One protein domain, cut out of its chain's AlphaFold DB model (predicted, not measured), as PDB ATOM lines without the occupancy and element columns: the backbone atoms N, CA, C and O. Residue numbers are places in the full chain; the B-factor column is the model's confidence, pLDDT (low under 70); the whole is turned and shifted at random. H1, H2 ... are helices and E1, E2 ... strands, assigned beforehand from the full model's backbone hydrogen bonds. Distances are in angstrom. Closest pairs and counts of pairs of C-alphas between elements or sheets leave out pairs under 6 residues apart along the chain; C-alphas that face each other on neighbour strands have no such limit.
ATOM      1  N   LEU A   3     -19.486 -15.167  35.080       97.75
ATOM      2  CA  LEU A   3     -20.649 -15.097  34.198       97.75
ATOM      3  C   LEU A   3     -21.876 -14.668  35.011       97.75
ATOM      4  O   LEU A   3     -22.106 -15.205  36.093       97.75
ATOM      5  N   SER A   4     -22.661 -13.710  34.525       98.00
ATOM      6  CA  SER A   4     -23.831 -13.199  35.251       98.00
ATOM      7  C   SER A   4     -25.013 -12.903  34.334       98.00
ATOM      8  O   SER A   4     -24.821 -12.443  33.212       98.00
ATOM      9  N   ASP A   5     -26.231 -13.119  34.831       97.25
ATOM     10  CA  ASP A   5     -27.492 -12.690  34.201       97.25
ATOM     11  C   ASP A   5     -27.967 -11.301  34.688       97.25
ATOM     12  O   ASP A   5     -29.064 -10.857  34.356       97.25
ATOM     13  N   GLY A   6     -27.147 -10.607  35.488       95.62
ATOM     14  CA  GLY A   6     -27.471  -9.326  36.123       95.62
ATOM     15  C   GLY A   6     -28.081  -9.443  37.524       95.62
ATOM     16  O   GLY A   6     -28.117  -8.443  38.237       95.62
ATOM     17  N   THR A   7     -28.504 -10.639  37.945       95.94
ATOM     18  CA  THR A   7     -29.028 -10.907  39.298       95.94
ATOM     19  C   THR A   7     -28.171 -11.935  40.034       95.94
ATOM     20  O   THR A   7     -27.773 -11.727  41.177       95.94
ATOM     21  N   THR A   8     -27.851 -13.034  39.358       97.25
ATOM     22  CA  THR A   8     -27.011 -14.129  39.837       97.25
ATOM     23  C   THR A   8     -25.665 -14.085  39.121       97.25
ATOM     24  O   THR A   8     -25.568 -13.721  37.945       97.25
ATOM     25  N   ALA A   9     -24.600 -14.453  39.830       97.44
ATOM     26  CA  ALA A   9     -23.254 -14.560  39.284       97.44
ATOM     27  C   ALA A   9     -22.673 -15.948  39.570       97.44
ATOM     28  O   ALA A   9     -22.763 -16.454  40.687       97.44
ATOM     29  N   VAL A  10     -22.060 -16.540  38.550       97.94
ATOM     30  CA  VAL A  10     -21.316 -17.795  38.623       97.94
ATOM     31  C   VAL A  10     -19.845 -17.488  38.378       97.94
ATOM     32  O   VAL A  10     -19.471 -16.980  37.319       97.94
ATOM     33  N   THR A  11     -19.002 -17.814  39.354       97.00
ATOM     34  CA  THR A  11     -17.548 -17.733  39.201       97.00
ATOM     35  C   THR A  11     -17.043 -18.978  38.483       97.00
ATOM     36  O   THR A  11     -17.295 -20.103  38.911       97.00
ATOM     37  N   LEU A  12     -16.304 -18.764  37.401       95.69
ATOM     38  CA  LEU A  12     -15.582 -19.785  36.657       95.69
ATOM     39  C   LEU A  12     -14.078 -19.627  36.922       95.69
ATOM     40  O   LEU A  12     -13.599 -18.520  37.200       95.69
ATOM     41  N   SER A  13     -13.323 -20.720  36.826       95.44
ATOM     42  CA  SER A  13     -11.877 -20.676  37.057       95.44
ATOM     43  C   SER A  13     -11.155 -19.873  35.967       95.44
ATOM     44  O   SER A  13     -11.487 -19.979  34.788       95.44
ATOM     45  N   ASP A  14     -10.167 -19.064  36.356       93.12
ATOM     46  CA  ASP A  14      -9.319 -18.320  35.412       93.12
ATOM     47  C   ASP A  14      -8.295 -19.211  34.691       93.12
ATOM     48  O   ASP A  14      -7.788 -18.815  33.643       93.12
ATOM     49  N   ASP A  15      -8.065 -20.430  35.188       95.00
ATOM     50  CA  ASP A  15      -7.134 -21.403  34.598       95.00
ATOM     51  C   ASP A  15      -7.749 -22.195  33.427       95.00
ATOM     52  O   ASP A  15      -7.110 -23.072  32.845       95.00
ATOM     53  N   MET A  16      -9.008 -21.927  33.065       96.38
ATOM     54  CA  MET A  16      -9.638 -22.571  31.912       96.38
ATOM     55  C   MET A  16      -8.997 -22.102  30.600       96.38
ATOM     56  O   MET A  16      -8.737 -20.917  30.383       96.38
ATOM     57  N   THR A  17      -8.804 -23.041  29.676       96.31
ATOM     58  CA  THR A  17      -8.239 -22.770  28.352       96.31
ATOM     59  C   THR A  17      -9.321 -22.258  27.403       96.31
ATOM     60  O   THR A  17     -10.368 -22.886  27.254       96.31
ATOM     61  N   GLU A  18      -9.069 -21.135  26.729       94.94
ATOM     62  CA  GLU A  18      -9.907 -20.660  25.620       94.94
ATOM     63  C   GLU A  18      -9.546 -21.445  24.352       94.94
ATOM     64  O   GLU A  18      -8.392 -21.418  23.924       94.94
ATOM     65  N   LEU A  19     -10.507 -22.157  23.753       94.88
ATOM     66  CA  LEU A  19     -10.245 -23.006  22.578       94.88
ATOM     67  C   LEU A  19     -10.140 -22.209  21.272       94.88
ATOM     68  O   LEU A  19      -9.515 -22.672  20.321       94.88
ATOM     69  N   GLN A  20     -10.736 -21.014  21.213       92.38
ATOM     70  CA  GLN A  20     -10.692 -20.129  20.042       92.38
ATOM     71  C   GLN A  20     -10.162 -18.725  20.398       92.38
ATOM     72  O   GLN A  20     -10.887 -17.738  20.264       92.38
ATOM     73  N   PRO A  21      -8.896 -18.590  20.841       90.56
ATOM     74  CA  PRO A  21      -8.365 -17.298  21.281       90.56
ATOM     75  C   PRO A  21      -8.218 -16.295  20.124       90.56
ATOM     76  O   PRO A  21      -8.389 -15.091  20.318       90.56
ATOM     77  N   TYR A  22      -7.957 -16.782  18.905       91.75
ATOM     78  CA  TYR A  22      -7.752 -15.959  17.713       91.75
ATOM     79  C   TYR A  22      -9.016 -15.929  16.849       91.75
ATOM     80  O   TYR A  22      -9.277 -16.840  16.065       91.75
ATOM     81  N   TRP A  23      -9.807 -14.868  16.993       88.12
ATOM     82  CA  TRP A  23     -10.978 -14.610  16.154       88.12
ATOM     83  C   TRP A  23     -10.604 -13.737  14.958       88.12
ATOM     84  O   TRP A  23      -9.919 -12.730  15.132       88.12
ATOM     85  N   GLN A  24     -11.096 -14.096  13.771       92.25
ATOM     86  CA  GLN A  24     -10.983 -13.273  12.567       92.25
ATOM     87  C   GLN A  24     -12.273 -12.457  12.402       92.25
ATOM     88  O   GLN A  24     -13.317 -13.032  12.079       92.25
ATOM     89  N   PRO A  25     -12.241 -11.137  12.657       92.50
ATOM     90  CA  PRO A  25     -13.439 -10.311  12.591       92.50
ATOM     91  C   PRO A  25     -13.844  -9.984  11.155       92.50
ATOM     92  O   PRO A  25     -14.987  -9.604  10.942       92.50
ATOM     93  N   VAL A  26     -12.941 -10.121  10.188       95.62
ATOM     94  CA  VAL A  26     -13.216  -9.835   8.781       95.62
ATOM     95  C   VAL A  26     -13.682 -11.110   8.079       95.62
ATOM     96  O   VAL A  26     -13.078 -12.168   8.260       95.62
ATOM     97  N   ASP A  27     -14.770 -11.014   7.317       95.50
ATOM     98  CA  ASP A  27     -15.237 -12.066   6.409       95.50
ATOM     99  C   ASP A  27     -15.279 -11.557   4.976       95.50
ATOM    100  O   ASP A  27     -15.395 -10.349   4.756       95.50
ATOM    101  N   GLN A  28     -15.258 -12.485   4.021       96.38
ATOM    102  CA  GLN A  28     -15.405 -12.158   2.610       96.38
ATOM    103  C   GLN A  28     -16.374 -13.092   1.882       96.38
ATOM    104  O   GLN A  28     -16.364 -14.309   2.071       96.38
ATOM    105  N   ALA A  29     -17.166 -12.521   0.978       96.12
ATOM    106  CA  ALA A  29     -17.934 -13.248  -0.018       96.12
ATOM    107  C   ALA A  29     -17.305 -13.038  -1.401       96.12
ATOM    108  O   ALA A  29     -17.059 -11.911  -1.828       96.12
ATOM    109  N   ILE A  30     -17.055 -14.140  -2.110       97.50
ATOM    110  CA  ILE A  30     -16.458 -14.122  -3.446       97.50
ATOM    111  C   ILE A  30     -17.506 -14.553  -4.467       97.50
ATOM    112  O   ILE A  30     -18.138 -15.600  -4.324       97.50
ATOM    113  N   SER A  31     -17.668 -13.759  -5.521       97.19
ATOM    114  CA  SER A  31     -18.538 -14.081  -6.651       97.19
ATOM    115  C   SER A  31     -17.931 -13.600  -7.971       97.19
ATOM    116  O   SER A  31     -16.896 -12.936  -7.986       97.19
ATOM    117  N   TYR A  32     -18.556 -13.962  -9.092       97.94
ATOM    118  CA  TYR A  32     -18.142 -13.520 -10.421       97.94
ATOM    119  C   TYR A  32     -19.292 -12.817 -11.137       97.94
ATOM    120  O   TYR A  32     -20.455 -13.197 -10.999       97.94
ATOM    121  N   THR A  33     -18.968 -11.812 -11.946       96.69
ATOM    122  CA  THR A  33     -19.928 -11.194 -12.867       96.69
ATOM    123  C   THR A  33     -20.182 -12.095 -14.083       96.69
ATOM    124  O   THR A  33     -19.426 -13.026 -14.357       96.69
ATOM    125  N   LEU A  34     -21.196 -11.771 -14.897       96.38
ATOM    126  CA  LEU A  34     -21.441 -12.458 -16.179       96.38
ATOM    127  C   LEU A  34     -20.275 -12.329 -17.176       96.38
ATOM    128  O   LEU A  34     -20.167 -13.129 -18.101       96.38
ATOM    129  N   THR A  35     -19.403 -11.333 -16.993       96.75
ATOM    130  CA  THR A  35     -18.181 -11.149 -17.791       96.75
ATOM    131  C   THR A  35     -16.970 -11.892 -17.217       96.75
ATOM    132  O   THR A  35     -15.894 -11.826 -17.804       96.75
ATOM    133  N   GLY A  36     -17.119 -12.588 -16.081       95.19
ATOM    134  CA  GLY A  36     -16.042 -13.318 -15.408       95.19
ATOM    135  C   GLY A  36     -15.144 -12.459 -14.511       95.19
ATOM    136  O   GLY A  36     -14.106 -12.941 -14.063       95.19
ATOM    137  N   ALA A  37     -15.509 -11.203 -14.228       96.62
ATOM    138  CA  ALA A  37     -14.762 -10.374 -13.282       96.62
ATOM    139  C   ALA A  37     -14.995 -10.860 -11.842       96.62
ATOM    140  O   ALA A  37     -16.129 -11.169 -11.477       96.62
ATOM    141  N   LEU A  38     -13.931 -10.914 -11.039       97.75
ATOM    142  CA  LEU A  38     -13.991 -11.295  -9.627       97.75
ATOM    143  C   LEU A  38     -14.576 -10.146  -8.796       97.75
ATOM    144  O   LEU A  38     -14.051  -9.034  -8.826       97.75
ATOM    145  N   LEU A  39     -15.628 -10.430  -8.035       97.25
ATOM    146  CA  LEU A  39     -16.167  -9.551  -7.004       97.25
ATOM    147  C   LEU A  39     -15.797 -10.119  -5.632       97.25
ATOM    148  O   LEU A  39     -16.103 -11.276  -5.336       97.25
ATOM    149  N   VAL A  40     -15.162  -9.289  -4.810       97.44
ATOM    150  CA  VAL A  40     -14.829  -9.586  -3.413       97.44
ATOM    151  C   VAL A  40     -15.560  -8.566  -2.551       97.44
ATOM    152  O   VAL A  40     -15.295  -7.370  -2.661       97.44
ATOM    153  N   ASP A  41     -16.506  -9.036  -1.745       97.00
ATOM    154  CA  ASP A  41     -17.199  -8.236  -0.734       97.00
ATOM    155  C   ASP A  41     -16.621  -8.595   0.631       97.00
ATOM    156  O   ASP A  41     -16.686  -9.756   1.028       97.00
ATOM    157  N   GLU A  42     -16.018  -7.628   1.314       97.50
ATOM    158  CA  GLU A  42     -15.308  -7.824   2.574       97.50
ATOM    159  C   GLU A  42     -15.880  -6.892   3.644       97.50
ATOM    160  O   GLU A  42     -16.072  -5.693   3.419       97.50
ATOM    161  N   SER A  43     -16.160  -7.432   4.831       96.88
ATOM    162  CA  SER A  43     -16.707  -6.636   5.930       96.88
ATOM    163  C   SER A  43     -16.392  -7.210   7.309       96.88
ATOM    164  O   SER A  43     -15.930  -8.341   7.456       96.88
ATOM    165  N   ILE A  44     -16.658  -6.411   8.344       96.19
ATOM    166  CA  ILE A  44     -16.412  -6.758   9.746       96.19
ATOM    167  C   ILE A  44     -17.674  -7.372  10.367       96.19
ATOM    168  O   ILE A  44     -18.729  -6.732  10.434       96.19
ATOM    169  N   LYS A  45     -17.543  -8.586  10.908       94.31
ATOM    170  CA  LYS A  45     -18.542  -9.269  11.739       94.31
ATOM    171  C   LYS A  45     -18.835  -8.436  12.985       94.31
ATOM    172  O   LYS A  45     -17.948  -8.194  13.798       94.31
ATOM    173  N   GLN A  46     -20.094  -8.033  13.147       92.19
ATOM    174  CA  GLN A  46     -20.534  -7.209  14.282       92.19
ATOM    175  C   GLN A  46     -20.775  -8.027  15.559       92.19
ATOM    176  O   GLN A  46     -20.694  -7.495  16.660       92.19
ATOM    177  N   ALA A  47     -21.063  -9.319  15.414       92.44
ATOM    178  CA  ALA A  47     -21.341 -10.247  16.502       92.44
ATOM    179  C   ALA A  47     -20.952 -11.671  16.079       92.44
ATOM    180  O   ALA A  47     -20.512 -11.905  14.950       92.44
ATOM    181  N   GLY A  48     -21.129 -12.634  16.980       92.50
ATOM    182  CA  GLY A  48     -20.927 -14.046  16.677       92.50
ATOM    183  C   GLY A  48     -19.512 -14.558  16.938       92.50
ATOM    184  O   GLY A  48     -19.166 -15.620  16.432       92.50
ATOM    185  N   ARG A  49     -18.689 -13.845  17.725       94.31
ATOM    186  CA  ARG A  49     -17.381 -14.364  18.158       94.31
ATOM    187  C   ARG A  49     -17.603 -15.584  19.067       94.31
ATOM    188  O   ARG A  49     -18.166 -15.408  20.151       94.31
ATOM    189  N   PRO A  50     -17.175 -16.800  18.684       95.06
ATOM    190  CA  PRO A  50     -17.241 -17.961  19.551       95.06
ATOM    191  C   PRO A  50     -16.230 -17.802  20.686       95.06
ATOM    192  O   PRO A  50     -15.098 -17.363  20.480       95.06
ATOM    193  N   MET A  51     -16.653 -18.152  21.894       95.44
ATOM    194  CA  MET A  51     -15.842 -18.090  23.106       95.44
ATOM    195  C   MET A  51     -16.054 -19.392  23.876       95.44
ATOM    196  O   MET A  51     -16.974 -19.502  24.687       95.44
ATOM    197  N   THR A  52     -15.243 -20.409  23.581       96.94
ATOM    198  CA  THR A  52     -15.304 -21.691  24.296       96.94
ATOM    199  C   THR A  52     -14.212 -21.760  25.344       96.94
ATOM    200  O   THR A  52     -13.038 -21.602  25.016       96.94
ATOM    201  N   PHE A  53     -14.595 -22.048  26.585       97.12
ATOM    202  CA  PHE A  53     -13.671 -22.262  27.694       97.12
ATOM    203  C   PHE A  53     -13.754 -23.708  28.162       97.12
ATOM    204  O   PHE A  53     -14.848 -24.239  28.368       97.12
ATOM    205  N   GLN A  54     -12.597 -24.332  28.348       97.62
ATOM    206  CA  GLN A  54     -12.479 -25.728  28.743       97.62
ATOM    207  C   GLN A  54     -11.548 -25.881  29.951       97.62
ATOM    208  O   GLN A  54     -10.435 -25.358  29.963       97.62
ATOM    209  N   SER A  55     -12.009 -26.618  30.962       97.81
ATOM    210  CA  SER A  55     -11.180 -27.109  32.066       97.81
ATOM    211  C   SER A  55     -10.219 -28.183  31.560       97.81
ATOM    212  O   SER A  55     -10.612 -29.044  30.769       97.81
ATOM    213  N   GLN A  56      -8.994 -28.191  32.074       96.25
ATOM    214  CA  GLN A  56      -8.041 -29.268  31.829       96.25
ATOM    215  C   GLN A  56      -8.173 -30.365  32.895       96.25
ATOM    216  O   GLN A  56      -8.709 -30.114  33.977       96.25
ATOM    217  N   PRO A  57      -7.696 -31.596  32.633       93.06
ATOM    218  CA  PRO A  57      -7.758 -32.689  33.605       93.06
ATOM    219  C   PRO A  57      -7.165 -32.346  34.977       93.06
ATOM    220  O   PRO A  57      -7.607 -32.899  35.975       93.06
ATOM    221  N   ASP A  58      -6.204 -31.427  35.026       93.31
ATOM    222  CA  ASP A  58      -5.444 -31.012  36.204       93.31
ATOM    223  C   ASP A  58      -5.775 -29.594  36.711       93.31
ATOM    224  O   ASP A  58      -5.433 -29.264  37.845       93.31
ATOM    225  N   THR A  59      -6.435 -28.751  35.907       94.88
ATOM    226  CA  THR A  59      -6.654 -27.326  36.214       94.88
ATOM    227  C   THR A  59      -7.992 -26.794  35.689       94.88
ATOM    228  O   THR A  59      -8.657 -27.392  34.841       94.88
ATOM    229  N   GLY A  60      -8.430 -25.637  36.193       95.31
ATOM    230  CA  GLY A  60      -9.621 -24.966  35.661       95.31
ATOM    231  C   GLY A  60     -10.958 -25.587  36.078       95.31
ATOM    232  O   GLY A  60     -11.963 -25.366  35.405       95.31
ATOM    233  N   TRP A  61     -10.993 -26.394  37.142       97.00
ATOM    234  CA  TRP A  61     -12.215 -27.055  37.611       97.00
ATOM    235  C   TRP A  61     -13.209 -26.065  38.223       97.00
ATOM    236  O   TRP A  61     -12.835 -25.010  38.737       97.00
ATOM    237  N   VAL A  62     -14.486 -26.436  38.209       97.12
ATOM    238  CA  VAL A  62     -15.575 -25.654  38.812       97.12
ATOM    239  C   VAL A  62     -16.430 -26.539  39.724       97.12
ATOM    240  O   VAL A  62     -16.491 -27.750  39.500       97.12
ATOM    241  N   PRO A  63     -17.091 -25.986  40.757       97.06
ATOM    242  CA  PRO A  63     -17.992 -26.772  41.594       97.06
ATOM    243  C   PRO A  63     -19.244 -27.186  40.810       97.06
ATOM    244  O   PRO A  63     -19.737 -26.439  39.963       97.06
ATOM    245  N   ARG A  64     -19.815 -28.349  41.132       96.56
ATOM    246  CA  ARG A  64     -21.066 -28.840  40.532       96.56
ATOM    247  C   ARG A  64     -22.207 -27.825  40.600       96.56
ATOM    248  O   ARG A  64     -22.890 -27.652  39.601       96.56
ATOM    249  N   ALA A  65     -22.361 -27.096  41.705       97.19
ATOM    250  CA  ALA A  65     -23.382 -26.050  41.814       97.19
ATOM    251  C   ALA A  65     -23.265 -24.972  40.719       97.19
ATOM    252  O   ALA A  65     -24.278 -24.490  40.212       97.19
ATOM    253  N   ALA A  66     -22.038 -24.616  40.315       97.75
ATOM    254  CA  ALA A  66     -21.825 -23.697  39.200       97.75
ATOM    255  C   ALA A  66     -22.312 -24.319  37.887       97.75
ATOM    256  O   ALA A  66     -23.025 -23.667  37.132       97.75
ATOM    257  N   VAL A  67     -21.984 -25.590  37.638       97.75
ATOM    258  CA  VAL A  67     -22.462 -26.328  36.459       97.75
ATOM    259  C   VAL A  67     -23.988 -26.395  36.423       97.75
ATOM    260  O   VAL A  67     -24.571 -26.134  35.375       97.75
ATOM    261  N   ASP A  68     -24.638 -26.687  37.547       97.75
ATOM    262  CA  ASP A  68     -26.098 -26.783  37.628       97.75
ATOM    263  C   ASP A  68     -26.763 -25.437  37.290       97.75
ATOM    264  O   ASP A  68     -27.714 -25.388  36.506       97.75
ATOM    265  N   GLN A  69     -26.216 -24.324  37.795       98.31
ATOM    266  CA  GLN A  69     -26.690 -22.983  37.442       98.31
ATOM    267  C   GLN A  69     -26.462 -22.659  35.956       98.31
ATOM    268  O   GLN A  69     -27.345 -22.103  35.301       98.31
ATOM    269  N   LEU A  70     -25.304 -23.027  35.399       98.19
ATOM    270  CA  LEU A  70     -25.020 -22.854  33.971       98.19
ATOM    271  C   LEU A  70     -25.997 -23.656  33.099       98.19
ATOM    272  O   LEU A  70     -26.462 -23.138  32.087       98.19
ATOM    273  N   GLN A  71     -26.343 -24.884  33.494       97.94
ATOM    274  CA  GLN A  71     -27.343 -25.709  32.805       97.94
ATOM    275  C   GLN A  71     -28.746 -25.089  32.880       97.94
ATOM    276  O   GLN A  71     -29.469 -25.047  31.877       97.94
ATOM    277  N   ALA A  72     -29.125 -24.556  34.045       98.19
ATOM    278  CA  ALA A  72     -30.386 -23.839  34.215       98.19
ATOM    279  C   ALA A  72     -30.471 -22.624  33.277       98.19
ATOM    280  O   ALA A  72     -31.470 -22.450  32.579       98.19
ATOM    281  N   TRP A  73     -29.403 -21.828  33.194       98.31
ATOM    282  CA  TRP A  73     -29.306 -20.716  32.249       98.31
ATOM    283  C   TRP A  73     -29.303 -21.177  30.783       98.31
ATOM    284  O   TRP A  73     -29.987 -20.580  29.954       98.31
ATOM    285  N   ALA A  74     -28.600 -22.259  30.440       97.19
ATOM    286  CA  ALA A  74     -28.546 -22.789  29.074       97.19
ATOM    287  C   ALA A  74     -29.917 -23.265  28.560       97.19
ATOM    288  O   ALA A  74     -30.171 -23.234  27.349       97.19
ATOM    289  N   SER A  75     -30.809 -23.631  29.481       96.62
ATOM    290  CA  SER A  75     -32.191 -24.043  29.210       96.62
ATOM    291  C   SER A  75     -33.153 -22.872  28.963       96.62
ATOM    292  O   SER A  75     -34.300 -23.104  28.585       96.62
ATOM    293  N   GLN A  76     -32.716 -21.621  29.146       97.12
ATOM    294  CA  GLN A  76     -33.532 -20.425  28.924       97.12
ATOM    295  C   GLN A  76     -33.332 -19.860  27.501       97.12
ATOM    296  O   GLN A  76     -32.230 -19.414  27.151       97.12
ATOM    297  N   PRO A  77     -34.374 -19.843  26.648       95.69
ATOM    298  CA  PRO A  77     -34.299 -19.229  25.326       95.69
ATOM    299  C   PRO A  77     -34.080 -17.715  25.414       95.69
ATOM    300  O   PRO A  77     -34.687 -17.039  26.239       95.69
ATOM    301  N   GLY A  78     -33.229 -17.172  24.542       94.81
ATOM    302  CA  GLY A  78     -32.987 -15.726  24.461       94.81
ATOM    303  C   GLY A  78     -32.200 -15.123  25.630       94.81
ATOM    304  O   GLY A  78     -32.061 -13.901  25.680       94.81
ATOM    305  N   ILE A  79     -31.670 -15.946  26.545       97.25
ATOM    306  CA  ILE A  79     -30.877 -15.461  27.676       97.25
ATOM    307  C   ILE A  79     -29.668 -14.649  27.198       97.25
ATOM    308  O   ILE A  79     -28.938 -15.047  26.279       97.25
ATOM    309  N   ARG A  80     -29.466 -13.506  27.851       97.50
ATOM    310  CA  ARG A  80     -28.304 -12.639  27.679       97.50
ATOM    311  C   ARG A  80     -27.522 -12.643  28.974       97.50
ATOM    312  O   ARG A  80     -28.081 -12.382  30.034       97.50
ATOM    313  N   LEU A  81     -26.243 -12.951  28.868       98.31
ATOM    314  CA  LEU A  81     -25.326 -13.015  29.988       98.31
ATOM    315  C   LEU A  81     -24.195 -12.019  29.765       98.31
ATOM    316  O   LEU A  81     -23.919 -11.582  28.646       98.31
ATOM    317  N   LYS A  82     -23.521 -11.682  30.854       98.31
ATOM    318  CA  LYS A  82     -22.311 -10.879  30.857       98.31
ATOM    319  C   LYS A  82     -21.158 -11.732  31.352       98.31
ATOM    320  O   LYS A  82     -21.203 -12.227  32.478       98.31
ATOM    321  N   LEU A  83     -20.144 -11.905  30.513       97.81
ATOM    322  CA  LEU A  83     -18.884 -12.530  30.884       97.81
ATOM    323  C   LEU A  83     -17.883 -11.439  31.267       97.81
ATOM    324  O   LEU A  83     -17.489 -10.648  30.417       97.81
ATOM    325  N   THR A  84     -17.433 -11.432  32.514       97.69
ATOM    326  CA  THR A  84     -16.355 -10.565  32.998       97.69
ATOM    327  C   THR A  84     -15.054 -11.364  33.076       97.69
ATOM    328  O   THR A  84     -14.944 -12.332  33.840       97.69
ATOM    329  N   ARG A  85     -14.044 -10.959  32.299       94.19
ATOM    330  CA  ARG A  85     -12.713 -11.586  32.264       94.19
ATOM    331  C   ARG A  85     -11.644 -10.519  32.051       94.19
ATOM    332  O   ARG A  85     -11.804  -9.658  31.195       94.19
ATOM    333  N   HIS A  86     -10.557 -10.575  32.826       91.75
ATOM    334  CA  HIS A  86      -9.442  -9.612  32.742       91.75
ATOM    335  C   HIS A  86      -9.888  -8.139  32.820       91.75
ATOM    336  O   HIS A  86      -9.348  -7.274  32.138       91.75
ATOM    337  N   GLY A  87     -10.916  -7.858  33.630       92.38
ATOM    338  CA  GLY A  87     -11.489  -6.516  33.789       92.38
ATOM    339  C   GLY A  87     -12.317  -6.012  32.600       92.38
ATOM    340  O   GLY A  87     -12.706  -4.849  32.599       92.38
ATOM    341  N   GLN A  88     -12.581  -6.857  31.601       94.88
ATOM    342  CA  GLN A  88     -13.426  -6.550  30.450       94.88
ATOM    343  C   GLN A  88     -14.740  -7.327  30.527       94.88
ATOM    344  O   GLN A  88     -14.757  -8.498  30.916       94.88
ATOM    345  N   ASP A  89     -15.823  -6.664  30.126       96.94
ATOM    346  CA  ASP A  89     -17.166  -7.230  30.074       96.94
ATOM    347  C   ASP A  89     -17.540  -7.556  28.624       96.94
ATOM    348  O   ASP A  89     -17.464  -6.701  27.741       96.94
ATOM    349  N   TYR A  90     -17.989  -8.786  28.394       96.12
ATOM    350  CA  TYR A  90     -18.447  -9.271  27.098       96.12
ATOM    351  C   TYR A  90     -19.928  -9.653  27.188       96.12
ATOM    352  O   TYR A  90     -20.278 -10.532  27.987       96.12
ATOM    353  N   PRO A  91     -20.814  -9.031  26.391       97.69
ATOM    354  CA  PRO A  91     -22.171  -9.530  26.217       97.69
ATOM    355  C   PRO A  91     -22.121 -10.862  25.466       97.69
ATOM    356  O   PRO A  91     -21.511 -10.975  24.403       97.69
ATOM    357  N   VAL A  92     -22.736 -11.891  26.041       97.69
ATOM    358  CA  VAL A  92     -22.699 -13.244  25.486       97.69
ATOM    359  C   VAL A  92     -24.045 -13.944  25.616       97.69
ATOM    360  O   VAL A  92     -24.883 -13.627  26.461       97.69
ATOM    361  N   THR A  93     -24.232 -14.963  24.792       97.94
ATOM    362  CA  THR A  93     -25.224 -16.017  25.001       97.94
ATOM    363  C   THR A  93     -24.554 -17.381  24.859       97.94
ATOM    364  O   THR A  93     -23.359 -17.482  24.587       97.94
ATOM    365  N   PHE A  94     -25.314 -18.451  25.050       97.75
ATOM    366  CA  PHE A  94     -24.833 -19.810  24.831       97.75
ATOM    367  C   PHE A  94     -24.756 -20.138  23.340       97.75
ATOM    368  O   PHE A  94     -25.763 -20.051  22.629       97.75
ATOM    369  N   ASN A  95     -23.584 -20.584  22.887       96.69
ATOM    370  CA  ASN A  95     -23.422 -21.146  21.551       96.69
ATOM    371  C   ASN A  95     -23.968 -22.582  21.545       96.69
ATOM    372  O   ASN A  95     -23.454 -23.453  22.244       96.69
ATOM    373  N   ARG A  96     -25.024 -22.812  20.756       94.31
ATOM    374  CA  ARG A  96     -25.693 -24.117  20.600       94.31
ATOM    375  C   ARG A  96     -25.424 -24.772  19.241       94.31
ATOM    376  O   ARG A  96     -25.927 -25.862  18.996       94.31
ATOM    377  N   GLN A  97     -24.685 -24.107  18.351       91.12
ATOM    378  CA  GLN A  97     -24.358 -24.649  17.029       91.12
ATOM    379  C   GLN A  97     -23.176 -25.624  17.092       91.12
ATOM    380  O   GLN A  97     -23.176 -26.623  16.380       91.12
ATOM    381  N   ASP A  98     -22.242 -25.404  18.022       80.81
ATOM    382  CA  ASP A  98     -21.019 -26.206  18.168       80.81
ATOM    383  C   ASP A  98     -21.127 -27.300  19.254       80.81
ATOM    384  O   ASP A  98     -20.155 -27.618  19.945       80.81
ATOM    385  N   GLY A  99     -22.322 -27.876  19.432       86.94
ATOM    386  CA  GLY A  99     -22.613 -28.935  20.408       86.94
ATOM    387  C   GLY A  99     -23.355 -28.455  21.661       86.94
ATOM    388  O   GLY A  99     -24.030 -27.425  21.651       86.94
ATOM    389  N   GLN A 100     -23.263 -29.221  22.758       93.50
ATOM    390  CA  GLN A 100     -23.886 -28.834  24.031       93.50
ATOM    391  C   GLN A 100     -23.217 -27.573  24.580       93.50
ATOM    392  O   GLN A 100     -22.003 -27.537  24.782       93.50
ATOM    393  N   ALA A 101     -24.012 -26.538  24.850       96.44
ATOM    394  CA  ALA A 101     -23.491 -25.258  25.319       96.44
ATOM    395  C   ALA A 101     -22.771 -25.351  26.675       96.44
ATOM    396  O   ALA A 101     -21.836 -24.600  26.937       96.44
ATOM    397  N   VAL A 102     -23.208 -26.280  27.525       97.81
ATOM    398  CA  VAL A 102     -22.609 -26.590  28.823       97.81
ATOM    399  C   VAL A 102     -22.436 -28.099  28.877       97.81
ATOM    400  O   VAL A 102     -23.411 -28.846  28.908       97.81
ATOM    401  N   GLU A 103     -21.193 -28.549  28.866       97.38
ATOM    402  CA  GLU A 103     -20.820 -29.956  28.929       97.38
ATOM    403  C   GLU A 103     -19.933 -30.146  30.151       97.38
ATOM    404  O   GLU A 103     -18.943 -29.434  30.313       97.38
ATOM    405  N   ALA A 104     -20.281 -31.075  31.037       96.81
ATOM    406  CA  ALA A 104     -19.533 -31.260  32.268       96.81
ATOM    407  C   ALA A 104     -19.442 -32.726  32.677       96.81
ATOM    408  O   ALA A 104     -20.400 -33.485  32.533       96.81
ATOM    409  N   ARG A 105     -18.298 -33.100  33.247       95.44
ATOM    410  CA  ARG A 105     -18.057 -34.423  33.836       95.44
ATOM    411  C   ARG A 105     -17.346 -34.281  35.184       95.44
ATOM    412  O   ARG A 105     -16.582 -33.329  35.350       95.44
ATOM    413  N   PRO A 106     -17.590 -35.170  36.156       95.00
ATOM    414  CA  PRO A 106     -16.890 -35.114  37.434       95.00
ATOM    415  C   PRO A 106     -15.388 -35.368  37.247       95.00
ATOM    416  O   PRO A 106     -14.989 -36.167  36.404       95.00
ATOM    417  N   VAL A 107     -14.553 -34.695  38.044       93.75
ATOM    418  CA  VAL A 107     -13.103 -34.968  38.106       93.75
ATOM    419  C   VAL A 107     -12.844 -36.334  38.748       93.75
ATOM    420  O   VAL A 107     -11.964 -37.074  38.322       93.75
ATOM    421  N   LEU A 108     -13.634 -36.672  39.770       89.94
ATOM    422  CA  LEU A 108     -13.587 -37.948  40.475       89.94
ATOM    423  C   LEU A 108     -14.935 -38.650  40.325       89.94
ATOM    424  O   LEU A 108     -15.949 -38.178  40.842       89.94
ATOM    425  N   GLU A 109     -14.943 -39.795  39.649       82.81
ATOM    426  CA  GLU A 109     -16.104 -40.683  39.618       82.81
ATOM    427  C   GLU A 109     -16.140 -41.509  40.906       82.81
ATOM    428  O   GLU A 109     -15.419 -42.491  41.073       82.81
ATOM    429  N   LEU A 110     -16.965 -41.073  41.857       82.00
ATOM    430  CA  LEU A 110     -17.190 -41.774  43.116       82.00
ATOM    431  C   LEU A 110     -18.544 -42.491  43.079       82.00
ATOM    432  O   LEU A 110     -19.523 -41.949  42.578       82.00
ATOM    433  N   ALA A 111     -18.636 -43.671  43.700       79.56
ATOM    434  CA  ALA A 111     -19.889 -44.432  43.820       79.56
ATOM    435  C   ALA A 111     -20.894 -43.844  44.843       79.56
ATOM    436  O   ALA A 111     -21.887 -44.484  45.183       79.56
ATOM    437  N   VAL A 112     -20.624 -42.650  45.375       84.06
ATOM    438  CA  VAL A 112     -21.476 -41.960  46.355       84.06
ATOM    439  C   VAL A 112     -22.381 -40.944  45.665       84.06
ATOM    440  O   VAL A 112     -22.129 -40.537  44.533       84.06
ATOM    441  N   SER A 113     -23.430 -40.499  46.359       86.06
ATOM    442  CA  SER A 113     -24.311 -39.445  45.849       86.06
ATOM    443  C   SER A 113     -23.520 -38.172  45.508       86.06
ATOM    444  O   SER A 113     -22.735 -37.720  46.351       86.06
ATOM    445  N   PRO A 114     -23.743 -37.569  44.323       87.56
ATOM    446  CA  PRO A 114     -23.083 -36.330  43.931       87.56
ATOM    447  C   PRO A 114     -23.366 -35.191  44.913       87.56
ATOM    448  O   PRO A 114     -24.492 -35.028  45.390       87.56
ATOM    449  N   ARG A 115     -22.350 -34.377  45.193       91.38
ATOM    450  CA  ARG A 115     -22.427 -33.206  46.072       91.38
ATOM    451  C   ARG A 115     -22.248 -31.931  45.261       91.38
ATOM    452  O   ARG A 115     -21.550 -31.902  44.252       91.38
ATOM    453  N   GLN A 116     -22.825 -30.839  45.751       92.50
ATOM    454  CA  GLN A 116     -22.733 -29.529  45.096       92.50
ATOM    455  C   GLN A 116     -21.301 -28.982  44.981       92.50
ATOM    456  O   GLN A 116     -21.009 -28.217  44.065       92.50
ATOM    457  N   ASN A 117     -20.404 -29.411  45.871       93.94
ATOM    458  CA  ASN A 117     -19.003 -28.987  45.882       93.94
ATOM    459  C   ASN A 117     -18.076 -29.971  45.153       93.94
ATOM    460  O   ASN A 117     -16.859 -29.813  45.223       93.94
ATOM    461  N   ASP A 118     -18.623 -30.989  44.479       94.25
ATOM    462  CA  ASP A 118     -17.806 -31.883  43.662       94.25
ATOM    463  C   ASP A 118     -17.182 -31.098  42.508       94.25
ATOM    464  O   ASP A 118     -17.850 -30.290  41.855       94.25
ATOM    465  N   TRP A 119     -15.902 -31.353  42.251       96.06
ATOM    466  CA  TRP A 119     -15.184 -30.718  41.157       96.06
ATOM    467  C   TRP A 119     -15.588 -31.315  39.815       96.06
ATOM    468  O   TRP A 119     -15.627 -32.535  39.635       96.06
ATOM    469  N   MET A 120     -15.856 -30.426  38.866       96.88
ATOM    470  CA  MET A 120     -16.289 -30.745  37.517       96.88
ATOM    471  C   MET A 120     -15.274 -30.217  36.505       96.88
ATOM    472  O   MET A 120     -14.828 -29.070  36.590       96.88
ATOM    473  N   LEU A 121     -14.971 -31.045  35.509       97.56
ATOM    474  CA  LEU A 121     -14.393 -30.612  34.245       97.56
ATOM    475  C   LEU A 121     -15.520 -30.034  33.401       97.56
ATOM    476  O   LEU A 121     -16.470 -30.752  33.085       97.56
ATOM    477  N   LEU A 122     -15.414 -28.758  33.049       98.00
ATOM    478  CA  LEU A 122     -16.421 -28.022  32.299       98.00
ATOM    479  C   LEU A 122     -15.879 -27.659  30.914       98.00
ATOM    480  O   LEU A 122     -14.783 -27.125  30.789       98.00
ATOM    481  N   THR A 123     -16.686 -27.876  29.882       98.00
ATOM    482  CA  THR A 123     -16.584 -27.168  28.604       98.00
ATOM    483  C   THR A 123     -17.821 -26.287  28.465       98.00
ATOM    484  O   THR A 123     -18.944 -26.790  28.420       98.00
ATOM    485  N   ILE A 124     -17.629 -24.971  28.409       97.94
ATOM    486  CA  ILE A 124     -18.699 -23.992  28.196       97.94
ATOM    487  C   ILE A 124     -18.484 -23.280  26.865       97.94
ATOM    488  O   ILE A 124     -17.402 -22.759  26.601       97.94
ATOM    489  N   ARG A 125     -19.517 -23.266  26.023       98.00
ATOM    490  CA  ARG A 125     -19.507 -22.680  24.680       98.00
ATOM    491  C   ARG A 125     -20.388 -21.435  24.674       98.00
ATOM    492  O   ARG A 125     -21.608 -21.514  24.833       98.00
ATOM    493  N   LEU A 126     -19.765 -20.278  24.489       97.25
ATOM    494  CA  LEU A 126     -20.429 -18.979  24.454       97.25
ATOM    495  C   LEU A 126     -20.306 -18.346  23.066       97.25
ATOM    496  O   LEU A 126     -19.436 -18.702  22.269       97.25
ATOM    497  N   LEU A 127     -21.194 -17.398  22.789       96.25
ATOM    498  CA  LEU A 127     -21.215 -16.588  21.581       96.25
ATOM    499  C   LEU A 127     -21.349 -15.118  21.979       96.25
ATOM    500  O   LEU A 127     -22.289 -14.778  22.696       96.25
ATOM    501  N   GLY A 128     -20.431 -14.266  21.522       95.56
ATOM    502  CA  GLY A 128     -20.543 -12.815  21.689       95.56
ATOM    503  C   GLY A 128     -21.704 -12.249  20.871       95.56
ATOM    504  O   GLY A 128     -21.863 -12.633  19.708       95.56
ATOM    505  N   ILE A 129     -22.505 -11.362  21.470       94.31
ATOM    506  CA  ILE A 129     -23.717 -10.775  20.861       94.31
ATOM    507  C   ILE A 129     -23.742  -9.254  20.906       94.31
ATOM    508  O   ILE A 129     -23.130  -8.679  21.829       94.31
TER     509      ILE A 129
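This is residues 3 to 129 of the 129 residues of an uncharacterized protein of Chromobacterium paludis (UniProt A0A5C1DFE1). A strongly twisted sheet of five strands, E4 to E8, makes the body with one helix, H1, packed beside E7 and E8, while the hairpin E2 and E3 reaches away as a two-stranded arm. E8 runs through the body, with E4 on one side and E6 and E7 on the other. The printed part has 127 residues, with one named helix and eight named strands in the order E1 E2 E3 E4 H1 E5 E6 E7 E8; the class is mostly strand, with 60 residues, under half, in named elements. Neighbour strands are antiparallel, and the whole is loose, with a radius of gyration of the C-alphas of 18.7 A and spans of 71 by 30 by 28 A.

Find C-alpha 119 at (-15.184, -30.718, 41.157); from there E8 runs 27.0 A to C-alpha 128 at (-20.543, -12.815, 21.689). Its sheet also holds E4, residues 50 to 54, E5, 81 to 85, E6, 88 to 94, and E7, 102 to 106. Look for H1 at residues 64 to 74, 15.0 A long, and E1 at 9 to 11. E2, residues 26 to 32, starts at (-13.216, -9.835, 8.781) and spans 20.2 A; E3, 38 to 44, spans 20.0 A.

Beside E8, look for N 124 and O 53 of E4, 2.9 A, N 121 and O 105 of E7, 2.8 A, and N 127 and O 93 of E6, 2.8 A. In the hairpin E5 and E6, N 83 and O 90 are 2.9 A apart. H1 is on the sheet at a height of 6.5 A, over none of its strands; its closest C-alphas to E8 are Arg 64 and Met 120, 6.0 A. Every O i to N i+4 pair in H1 is within hydrogen-bond range. E1 pairs with no named strand. In the hairpin E2 and E3, N 29 and O 41 are 2.8 A apart; E2 and E8 are apart.

The farthest C-alphas, of Thr 35 and Val 112, are 71.2 A apart. The printed part has no cut. The links E1 to E2 and E7 to E8 are long. No printed residue is under 70 in pLDDT.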